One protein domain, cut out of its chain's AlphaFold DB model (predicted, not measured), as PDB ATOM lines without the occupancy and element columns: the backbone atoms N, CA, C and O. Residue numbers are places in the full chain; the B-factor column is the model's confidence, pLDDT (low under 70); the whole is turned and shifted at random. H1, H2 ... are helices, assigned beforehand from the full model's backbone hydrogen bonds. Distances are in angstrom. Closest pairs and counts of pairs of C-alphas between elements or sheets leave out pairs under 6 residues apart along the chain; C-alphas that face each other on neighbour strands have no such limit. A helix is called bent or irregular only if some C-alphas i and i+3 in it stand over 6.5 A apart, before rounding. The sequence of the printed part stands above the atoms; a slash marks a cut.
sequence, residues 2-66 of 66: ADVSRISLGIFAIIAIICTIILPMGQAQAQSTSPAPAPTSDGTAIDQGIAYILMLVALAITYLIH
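Overview. This is residues 2 to 66 of the 66 residues of the protein "Arabinogalactan peptide, AGP" of Corchorus capsularis (UniProt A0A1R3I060). Picture an open U: two long helices, H1 then H2, are its arms, and the loop of residues 23 to 43 swings out and folds back to make its closed end. The arms stay apart, with an empty gap between them. You have 65 printed residues with two named helices and no named strand, an all helix domain. It is extended, with a radius of gyration of the C-alphas of 18.8 A and spans of 57 by 28 by 8 A.

Arrangement. Look first at H1, residues 2 to 22, then at H2, residues 44 to 65; they are apart, with no C-alpha of one within 8 A of the other. Residues 2 to 20, 22 to 48 and 50 to 66 stand free. In both helices every O i to N i+4 pair is within hydrogen-bond range.

Along the chain. Find C-alpha 2 at (-48.420, -8.035, -21.600); from there H1 runs 30.4 A to C-alpha 22. Pick up H2 at C-alpha 44, (-42.834, 3.711, -60.094), and go 31.5 A to C-alpha 65 at (-67.124, -6.547, -42.885). Neither helix is bent.

Size, cuts and confidence. The C-alphas of Thr 33 and His 66, the two farthest apart, are 58.8 A apart. The printed part has no cut, and the link from H1 to H2 is long, 21 residues. Look for pLDDT under 70 at residues 2 to 3, 6 and 24 to 34.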
ATOM      1  N   ALA A   2     -48.814  -7.395 -20.339       59.59
ATOM      2  CA  ALA A   2     -48.420  -8.035 -21.600       59.59
ATOM      3  C   ALA A   2     -49.083  -7.418 -22.851       59.59
ATOM      4  O   ALA A   2     -48.396  -7.194 -23.841       59.59
ATOM      5  N   ASP A   3     -50.371  -7.067 -22.803       60.88
ATOM      6  CA  ASP A   3     -51.075  -6.503 -23.972       60.88
ATOM      7  C   ASP A   3     -50.606  -5.088 -24.332       60.88
ATOM      8  O   ASP A   3     -50.349  -4.793 -25.494       60.88
ATOM      9  N   VAL A   4     -50.371  -4.237 -23.327       70.00
ATOM     10  CA  VAL A   4     -49.761  -2.904 -23.506       70.00
ATOM     11  C   VAL A   4     -48.360  -3.013 -24.121       70.00
ATOM     12  O   VAL A   4     -47.999  -2.218 -24.986       70.00
ATOM     13  N   SER A   5     -47.582  -4.027 -23.726       73.12
ATOM     14  CA  SER A   5     -46.258  -4.291 -24.298       73.12
ATOM     15  C   SER A   5     -46.330  -4.748 -25.761       73.12
ATOM     16  O   SER A   5     -45.516  -4.305 -26.569       73.12
ATOM     17  N   ARG A   6     -47.332  -5.557 -26.131       67.12
ATOM     18  CA  ARG A   6     -47.565  -5.987 -27.522       67.12
ATOM     19  C   ARG A   6     -47.999  -4.830 -28.422       67.12
ATOM     20  O   ARG A   6     -47.497  -4.709 -29.535       67.12
ATOM     21  N   ILE A   7     -48.875  -3.956 -27.924       73.62
ATOM     22  CA  ILE A   7     -49.322  -2.753 -28.642       73.62
ATOM     23  C   ILE A   7     -48.146  -1.791 -28.860       73.62
ATOM     24  O   ILE A   7     -47.945  -1.306 -29.969       73.62
ATOM     25  N   SER A   8     -47.324  -1.573 -27.828       75.75
ATOM     26  CA  SER A   8     -46.112  -0.746 -27.918       75.75
ATOM     27  C   SER A   8     -45.112  -1.286 -28.950       75.75
ATOM     28  O   SER A   8     -44.602  -0.532 -29.778       75.75
ATOM     29  N   LEU A   9     -44.899  -2.607 -28.973       80.88
ATOM     30  CA  LEU A   9     -44.036  -3.262 -29.958       80.88
ATOM     31  C   LEU A   9     -44.577  -3.122 -31.389       80.88
ATOM     32  O   LEU A   9     -43.804  -2.870 -32.310       80.88
ATOM     33  N   GLY A  10     -45.894  -3.244 -31.577       76.88
ATOM     34  CA  GLY A  10     -46.540  -3.049 -32.877       76.88
ATOM     35  C   GLY A  10     -46.370  -1.626 -33.413       76.88
ATOM     36  O   GLY A  10     -45.997  -1.444 -34.568       76.88
ATOM     37  N   ILE A  11     -46.563  -0.616 -32.561       80.81
ATOM     38  CA  ILE A  11     -46.361   0.795 -32.924       80.81
ATOM     39  C   ILE A  11     -44.893   1.051 -33.290       80.81
ATOM     40  O   ILE A  11     -44.611   1.667 -34.315       80.81
ATOM     41  N   PHE A  12     -43.955   0.530 -32.494       81.56
ATOM     42  CA  PHE A  12     -42.524   0.655 -32.771       81.56
ATOM     43  C   PHE A  12     -42.131  -0.001 -34.103       81.56
ATOM     44  O   PHE A  12     -41.384   0.591 -34.879       81.56
ATOM     45  N   ALA A  13     -42.673  -1.184 -34.406       80.56
ATOM     46  CA  ALA A  13     -42.424  -1.879 -35.666       80.56
ATOM     47  C   ALA A  13     -42.948  -1.093 -36.878       80.56
ATOM     48  O   ALA A  13     -42.246  -0.978 -37.879       80.56
ATOM     49  N   ILE A  14     -44.144  -0.501 -36.779       86.00
ATOM     50  CA  ILE A  14     -44.715   0.335 -37.845       86.00
ATOM     51  C   ILE A  14     -43.843   1.574 -38.085       86.00
ATOM     52  O   ILE A  14     -43.510   1.874 -39.229       86.00
ATOM     53  N   ILE A  15     -43.420   2.262 -37.020       85.81
ATOM     54  CA  ILE A  15     -42.537   3.433 -37.126       85.81
ATOM     55  C   ILE A  15     -41.194   3.039 -37.753       85.81
ATOM     56  O   ILE A  15     -40.719   3.726 -38.655       85.81
ATOM     57  N   ALA A  16     -40.605   1.915 -37.333       81.81
ATOM     58  CA  ALA A  16     -39.351   1.420 -37.889       81.81
ATOM     59  C   ALA A  16     -39.466   1.118 -39.391       81.81
ATOM     60  O   ALA A  16     -38.594   1.526 -40.153       81.81
ATOM     61  N   ILE A  17     -40.557   0.480 -39.829       83.69
ATOM     62  CA  ILE A  17     -40.824   0.189 -41.247       83.69
ATOM     63  C   ILE A  17     -40.997   1.483 -42.055       83.69
ATOM     64  O   ILE A  17     -40.459   1.614 -43.151       83.69
ATOM     65  N   ILE A  18     -41.715   2.470 -41.516       83.31
ATOM     66  CA  ILE A  18     -41.874   3.777 -42.167       83.31
ATOM     67  C   ILE A  18     -40.509   4.463 -42.316       83.31
ATOM     68  O   ILE A  18     -40.176   4.955 -43.394       83.31
ATOM     69  N   CYS A  19     -39.681   4.446 -41.271       79.44
ATOM     70  CA  CYS A  19     -38.334   5.002 -41.325       79.44
ATOM     71  C   CYS A  19     -37.435   4.271 -42.333       79.44
ATOM     72  O   CYS A  19     -36.715   4.942 -43.062       79.44
ATOM     73  N   THR A  20     -37.478   2.940 -42.440       75.81
ATOM     74  CA  THR A  20     -36.643   2.213 -43.418       75.81
ATOM     75  C   THR A  20     -37.060   2.471 -44.864       75.81
ATOM     76  O   THR A  20     -36.203   2.470 -45.744       75.81
ATOM     77  N   ILE A  21     -38.346   2.727 -45.120       75.38
ATOM     78  CA  ILE A  21     -38.856   3.069 -46.456       75.38
ATOM     79  C   ILE A  21     -38.505   4.517 -46.837       75.38
ATOM     80  O   ILE A  21     -38.202   4.782 -47.998       75.38
ATOM     81  N   ILE A  22     -38.534   5.450 -45.878       74.50
ATOM     82  CA  ILE A  22     -38.324   6.892 -46.123       74.50
ATOM     83  C   ILE A  22     -36.841   7.299 -46.062       74.50
ATOM     84  O   ILE A  22     -36.443   8.255 -46.726       74.50
ATOM     85  N   LEU A  23     -36.004   6.579 -45.306       72.25
ATOM     86  CA  LEU A  23     -34.578   6.881 -45.120       72.25
ATOM     87  C   LEU A  23     -33.586   6.158 -46.068       72.25
ATOM     88  O   LEU A  23     -32.477   5.869 -45.608       72.25
ATOM     89  N   PRO A  24     -33.834   5.883 -47.367       64.00
ATOM     90  CA  PRO A  24     -32.733   5.617 -48.291       64.00
ATOM     91  C   PRO A  24     -31.928   6.916 -48.499       64.00
ATOM     92  O   PRO A  24     -32.003   7.583 -49.526       64.00
ATOM     93  N   MET A  25     -31.163   7.325 -47.486       57.47
ATOM     94  CA  MET A  25     -30.222   8.431 -47.575       57.47
ATOM     95  C   MET A  25     -28.950   7.939 -48.267       57.47
ATOM     96  O   MET A  25     -28.026   7.436 -47.637       57.47
ATOM     97  N   GLY A  26     -28.941   8.078 -49.593       62.19
ATOM     98  CA  GLY A  26     -27.792   8.555 -50.369       62.19
ATOM     99  C   GLY A  26     -26.410   7.965 -50.074       62.19
ATOM    100  O   GLY A  26     -25.464   8.728 -49.900       62.19
ATOM    101  N   GLN A  27     -26.244   6.640 -50.077       59.22
ATOM    102  CA  GLN A  27     -24.910   6.020 -50.130       59.22
ATOM    103  C   GLN A  27     -24.523   5.631 -51.564       59.22
ATOM    104  O   GLN A  27     -24.318   4.467 -51.888       59.22
ATOM    105  N   ALA A  28     -24.439   6.632 -52.434       57.09
ATOM    106  CA  ALA A  28     -23.884   6.556 -53.784       57.09
ATOM    107  C   ALA A  28     -23.441   8.000 -54.106       57.09
ATOM    108  O   ALA A  28     -24.257   8.903 -54.002       57.09
ATOM    109  N   GLN A  29     -22.195   8.378 -54.382       54.03
ATOM    110  CA  GLN A  29     -21.072   7.701 -55.014       54.03
ATOM    111  C   GLN A  29     -19.765   8.400 -54.600       54.03
ATOM    112  O   GLN A  29     -19.662   9.622 -54.674       54.03
ATOM    113  N   ALA A  30     -18.727   7.622 -54.300       57.28
ATOM    114  CA  ALA A  30     -17.353   8.025 -54.581       57.28
ATOM    115  C   ALA A  30     -16.960   7.372 -55.913       57.28
ATOM    116  O   ALA A  30     -16.347   6.308 -55.930       57.28
ATOM    117  N   GLN A  31     -17.394   7.940 -57.040       58.91
ATOM    118  CA  GLN A  31     -16.987   7.466 -58.364       58.91
ATOM    119  C   GLN A  31     -16.643   8.648 -59.267       58.91
ATOM    120  O   GLN A  31     -17.382   9.623 -59.356       58.91
ATOM    121  N   SER A  32     -15.465   8.519 -59.878       59.34
ATOM    122  CA  SER A  32     -14.789   9.436 -60.796       59.34
ATOM    123  C   SER A  32     -15.732  10.217 -61.721       59.34
ATOM    124  O   SER A  32     -16.639   9.650 -62.329       59.34
ATOM    125  N   THR A  33     -15.489  11.522 -61.846       60.41
ATOM    126  CA  THR A  33     -16.292  12.489 -62.607       60.41
ATOM    127  C   THR A  33     -16.168  12.286 -64.124       60.41
ATOM    128  O   THR A  33     -15.420  12.991 -64.798       60.41
ATOM    129  N   SER A  34     -16.923  11.339 -64.680       67.56
ATOM    130  CA  SER A  34     -17.542  11.511 -66.006       67.56
ATOM    131  C   SER A  34     -18.829  12.324 -65.815       67.56
ATOM    132  O   SER A  34     -19.415  12.205 -64.736       67.56
ATOM    133  N   PRO A  35     -19.311  13.127 -66.790       73.44
ATOM    134  CA  PRO A  35     -20.644  13.718 -66.703       73.44
ATOM    135  C   PRO A  35     -21.655  12.614 -66.380       73.44
ATOM    136  O   PRO A  35     -21.854  11.693 -67.175       73.44
ATOM    137  N   ALA A  36     -22.195  12.644 -65.162       71.56
ATOM    138  CA  ALA A  36     -23.154  11.652 -64.717       71.56
ATOM    139  C   ALA A  36     -24.450  11.868 -65.512       71.56
ATOM    140  O   ALA A  36     -24.861  13.023 -65.679       71.56
ATOM    141  N   PRO A  37     -25.090  10.798 -66.018       72.44
ATOM    142  CA  PRO A  37     -26.442  10.891 -66.548       72.44
ATOM    143  C   PRO A  37     -27.341  11.637 -65.559       72.44
ATOM    144  O   PRO A  37     -27.202  11.465 -64.344       72.44
ATOM    145  N   ALA A  38     -28.237  12.485 -66.068       77.56
ATOM    146  CA  ALA A  38     -29.169  13.201 -65.207       77.56
ATOM    147  C   ALA A  38     -29.963  12.187 -64.360       77.56
ATOM    148  O   ALA A  38     -30.403  11.168 -64.901       77.56
ATOM    149  N   PRO A  39     -30.145  12.428 -63.050       75.31
ATOM    150  CA  PRO A  39     -30.978  11.561 -62.228       75.31
ATOM    151  C   PRO A  39     -32.407  11.558 -62.790       75.31
ATOM    152  O   PRO A  39     -33.030  12.615 -62.886       75.31
ATOM    153  N   THR A  40     -32.920  10.383 -63.169       77.81
ATOM    154  CA  THR A  40     -34.336  10.193 -63.526       77.81
ATOM    155  C   THR A  40     -35.086   9.592 -62.341       77.81
ATOM    156  O   THR A  40     -34.586   8.683 -61.677       77.81
ATOM    157  N   SER A  41     -36.266  10.133 -62.046       77.00
ATOM    158  CA  SER A  41     -37.205   9.587 -61.065       77.00
ATOM    159  C   SER A  41     -38.451   9.156 -61.827       77.00
ATOM    160  O   SER A  41     -39.283   9.991 -62.172       77.00
ATOM    161  N   ASP A  42     -38.570   7.860 -62.111       80.56
ATOM    162  CA  ASP A  42     -39.635   7.323 -62.972       80.56
ATOM    163  C   ASP A  42     -40.977   7.131 -62.230       80.56
ATOM    164  O   ASP A  42     -41.907   6.545 -62.770       80.56
ATOM    165  N   GLY A  43     -41.103   7.588 -60.976       86.62
ATOM    166  CA  GLY A  43     -42.356   7.569 -60.199       86.62
ATOM    167  C   GLY A  43     -42.849   6.188 -59.733       86.62
ATOM    168  O   GLY A  43     -43.572   6.108 -58.742       86.62
ATOM    169  N   THR A  44     -42.383   5.095 -60.343       86.94
ATOM    170  CA  THR A  44     -42.834   3.711 -60.094       86.94
ATOM    171  C   THR A  44     -42.809   3.287 -58.626       86.94
ATOM    172  O   THR A  44     -43.694   2.564 -58.174       86.94
ATOM    173  N   ALA A  45     -41.811   3.725 -57.853       85.25
ATOM    174  CA  ALA A  45     -41.720   3.379 -56.433       85.25
ATOM    175  C   ALA A  45     -42.873   3.984 -55.607       85.25
ATOM    176  O   ALA A  45     -43.359   3.351 -54.669       85.25
ATOM    177  N   ILE A  46     -43.338   5.184 -55.973       88.88
ATOM    178  CA  ILE A  46     -44.487   5.842 -55.339       88.88
ATOM    179  C   ILE A  46     -45.768   5.103 -55.726       88.88
ATOM    180  O   ILE A  46     -46.557   4.752 -54.847       88.88
ATOM    181  N   ASP A  47     -45.930   4.788 -57.011       91.88
ATOM    182  CA  ASP A  47     -47.088   4.044 -57.517       91.88
ATOM    183  C   ASP A  47     -47.212   2.666 -56.850       91.88
ATOM    184  O   ASP A  47     -48.290   2.275 -56.398       91.88
ATOM    185  N   GLN A  48     -46.095   1.947 -56.703       87.06
ATOM    186  CA  GLN A  48     -46.042   0.649 -56.031       87.06
ATOM    187  C   GLN A  48     -46.365   0.761 -54.534       87.06
ATOM    188  O   GLN A  48     -47.084  -0.079 -53.991       87.06
ATOM    189  N   GLY A  49     -45.877   1.812 -53.867       88.94
ATOM    190  CA  GLY A  49     -46.218   2.099 -52.475       88.94
ATOM    191  C   GLY A  49     -47.720   2.319 -52.284       88.94
ATOM    192  O   GLY A  49     -48.332   1.688 -51.421       88.94
ATOM    193  N   ILE A  50     -48.334   3.152 -53.131       91.62
ATOM    194  CA  ILE A  50     -49.784   3.394 -53.122       91.62
ATOM    195  C   ILE A  50     -50.541   2.086 -53.379       91.62
ATOM    196  O   ILE A  50     -51.475   1.773 -52.642       91.62
ATOM    197  N   ALA A  51     -50.117   1.282 -54.360       94.12
ATOM    198  CA  ALA A  51     -50.741  -0.005 -54.661       94.12
ATOM    199  C   ALA A  51     -50.729  -0.964 -53.456       94.12
ATOM    200  O   ALA A  51     -51.757  -1.567 -53.140       94.12
ATOM    201  N   TYR A  52     -49.607  -1.065 -52.736       88.50
ATOM    202  CA  TYR A  52     -49.526  -1.886 -51.525       88.50
ATOM    203  C   TYR A  52     -50.418  -1.361 -50.394       88.50
ATOM    204  O   TYR A  52     -51.084  -2.157 -49.734       88.50
ATOM    205  N   ILE A  53     -50.488  -0.042 -50.183       91.00
ATOM    206  CA  ILE A  53     -51.388   0.545 -49.177       91.00
ATOM    207  C   ILE A  53     -52.845   0.232 -49.526       91.00
ATOM    208  O   ILE A  53     -53.595  -0.226 -48.667       91.00
ATOM    209  N   LEU A  54     -53.239   0.417 -50.788       91.94
ATOM    210  CA  LEU A  54     -54.595   0.116 -51.248       91.94
ATOM    211  C   LEU A  54     -54.935  -1.373 -51.103       91.94
ATOM    212  O   LEU A  54     -56.036  -1.697 -50.663       91.94
ATOM    213  N   MET A  55     -53.994  -2.277 -51.395       93.31
ATOM    214  CA  MET A  55     -54.167  -3.720 -51.184       93.31
ATOM    215  C   MET A  55     -54.419  -4.054 -49.707       93.31
ATOM    216  O   MET A  55     -55.323  -4.824 -49.387       93.31
ATOM    217  N   LEU A  56     -53.645  -3.457 -48.800       87.81
ATOM    218  CA  LEU A  56     -53.765  -3.669 -47.355       87.81
ATOM    219  C   LEU A  56     -55.087  -3.103 -46.818       87.81
ATOM    220  O   LEU A  56     -55.753  -3.754 -46.016       87.81
ATOM    221  N   VAL A  57     -55.499  -1.925 -47.298       91.44
ATOM    222  CA  VAL A  57     -56.801  -1.323 -46.977       91.44
ATOM    223  C   VAL A  57     -57.944  -2.219 -47.455       91.44
ATOM    224  O   VAL A  57     -58.852  -2.499 -46.677       91.44
ATOM    225  N   ALA A  58     -57.895  -2.719 -48.692       95.31
ATOM    226  CA  ALA A  58     -58.917  -3.616 -49.231       95.31
ATOM    227  C   ALA A  58     -59.026  -4.918 -48.422       95.31
ATOM    228  O   ALA A  58     -60.129  -5.369 -48.103       95.31
ATOM    229  N   LEU A  59     -57.885  -5.493 -48.040       93.19
ATOM    230  CA  LEU A  59     -57.830  -6.679 -47.192       93.19
ATOM    231  C   LEU A  59     -58.451  -6.417 -45.810       93.19
ATOM    232  O   LEU A  59     -59.257  -7.217 -45.341       93.19
ATOM    233  N   ALA A  60     -58.128  -5.281 -45.185       84.50
ATOM    234  CA  ALA A  60     -58.683  -4.891 -43.891       84.50
ATOM    235  C   ALA A  60     -60.198  -4.654 -43.957       84.50
ATOM    236  O   ALA A  60     -60.930  -5.189 -43.132       84.50
ATOM    237  N   ILE A  61     -60.681  -3.905 -44.956       90.44
ATOM    238  CA  ILE A  61     -62.117  -3.663 -45.172       90.44
ATOM    239  C   ILE A  61     -62.859  -4.990 -45.331       90.44
ATOM    240  O   ILE A  61     -63.890  -5.194 -44.696       90.44
ATOM    241  N   THR A  62     -62.311  -5.906 -46.136       94.38
ATOM    242  CA  THR A  62     -62.910  -7.230 -46.340       94.38
ATOM    243  C   THR A  62     -63.009  -7.988 -45.020       94.38
ATOM    244  O   THR A  62     -64.077  -8.482 -44.693       94.38
ATOM    245  N   TYR A  63     -61.940  -8.033 -44.226       80.81
ATOM    246  CA  TYR A  63     -61.925  -8.757 -42.952       80.81
ATOM    247  C   TYR A  63     -62.819  -8.129 -41.869       80.81
ATOM    248  O   TYR A  63     -63.314  -8.830 -40.998       80.81
ATOM    249  N   LEU A  64     -63.009  -6.808 -41.895       80.25
ATOM    250  CA  LEU A  64     -63.840  -6.094 -40.919       80.25
ATOM    251  C   LEU A  64     -65.343  -6.225 -41.190       80.25
ATOM    252  O   LEU A  64     -66.139  -6.031 -40.274       80.25
ATOM    253  N   ILE A  65     -65.723  -6.477 -42.443       90.88
ATOM    254  CA  ILE A  65     -67.124  -6.547 -42.885       90.88
ATOM    255  C   ILE A  65     -67.582  -8.003 -43.085       90.88
ATOM    256  O   ILE A  65     -68.782  -8.257 -43.179       90.88
ATOM    257  N   HIS A  66     -66.642  -8.947 -43.155       72.50
ATOM    258  CA  HIS A  66     -66.911 -10.381 -43.245       72.50
ATOM    259  C   HIS A  66     -67.216 -10.989 -41.872       72.50
ATOM    260  O   HIS A  66     -68.169 -11.796 -41.805       72.50
TER     261      HIS A  66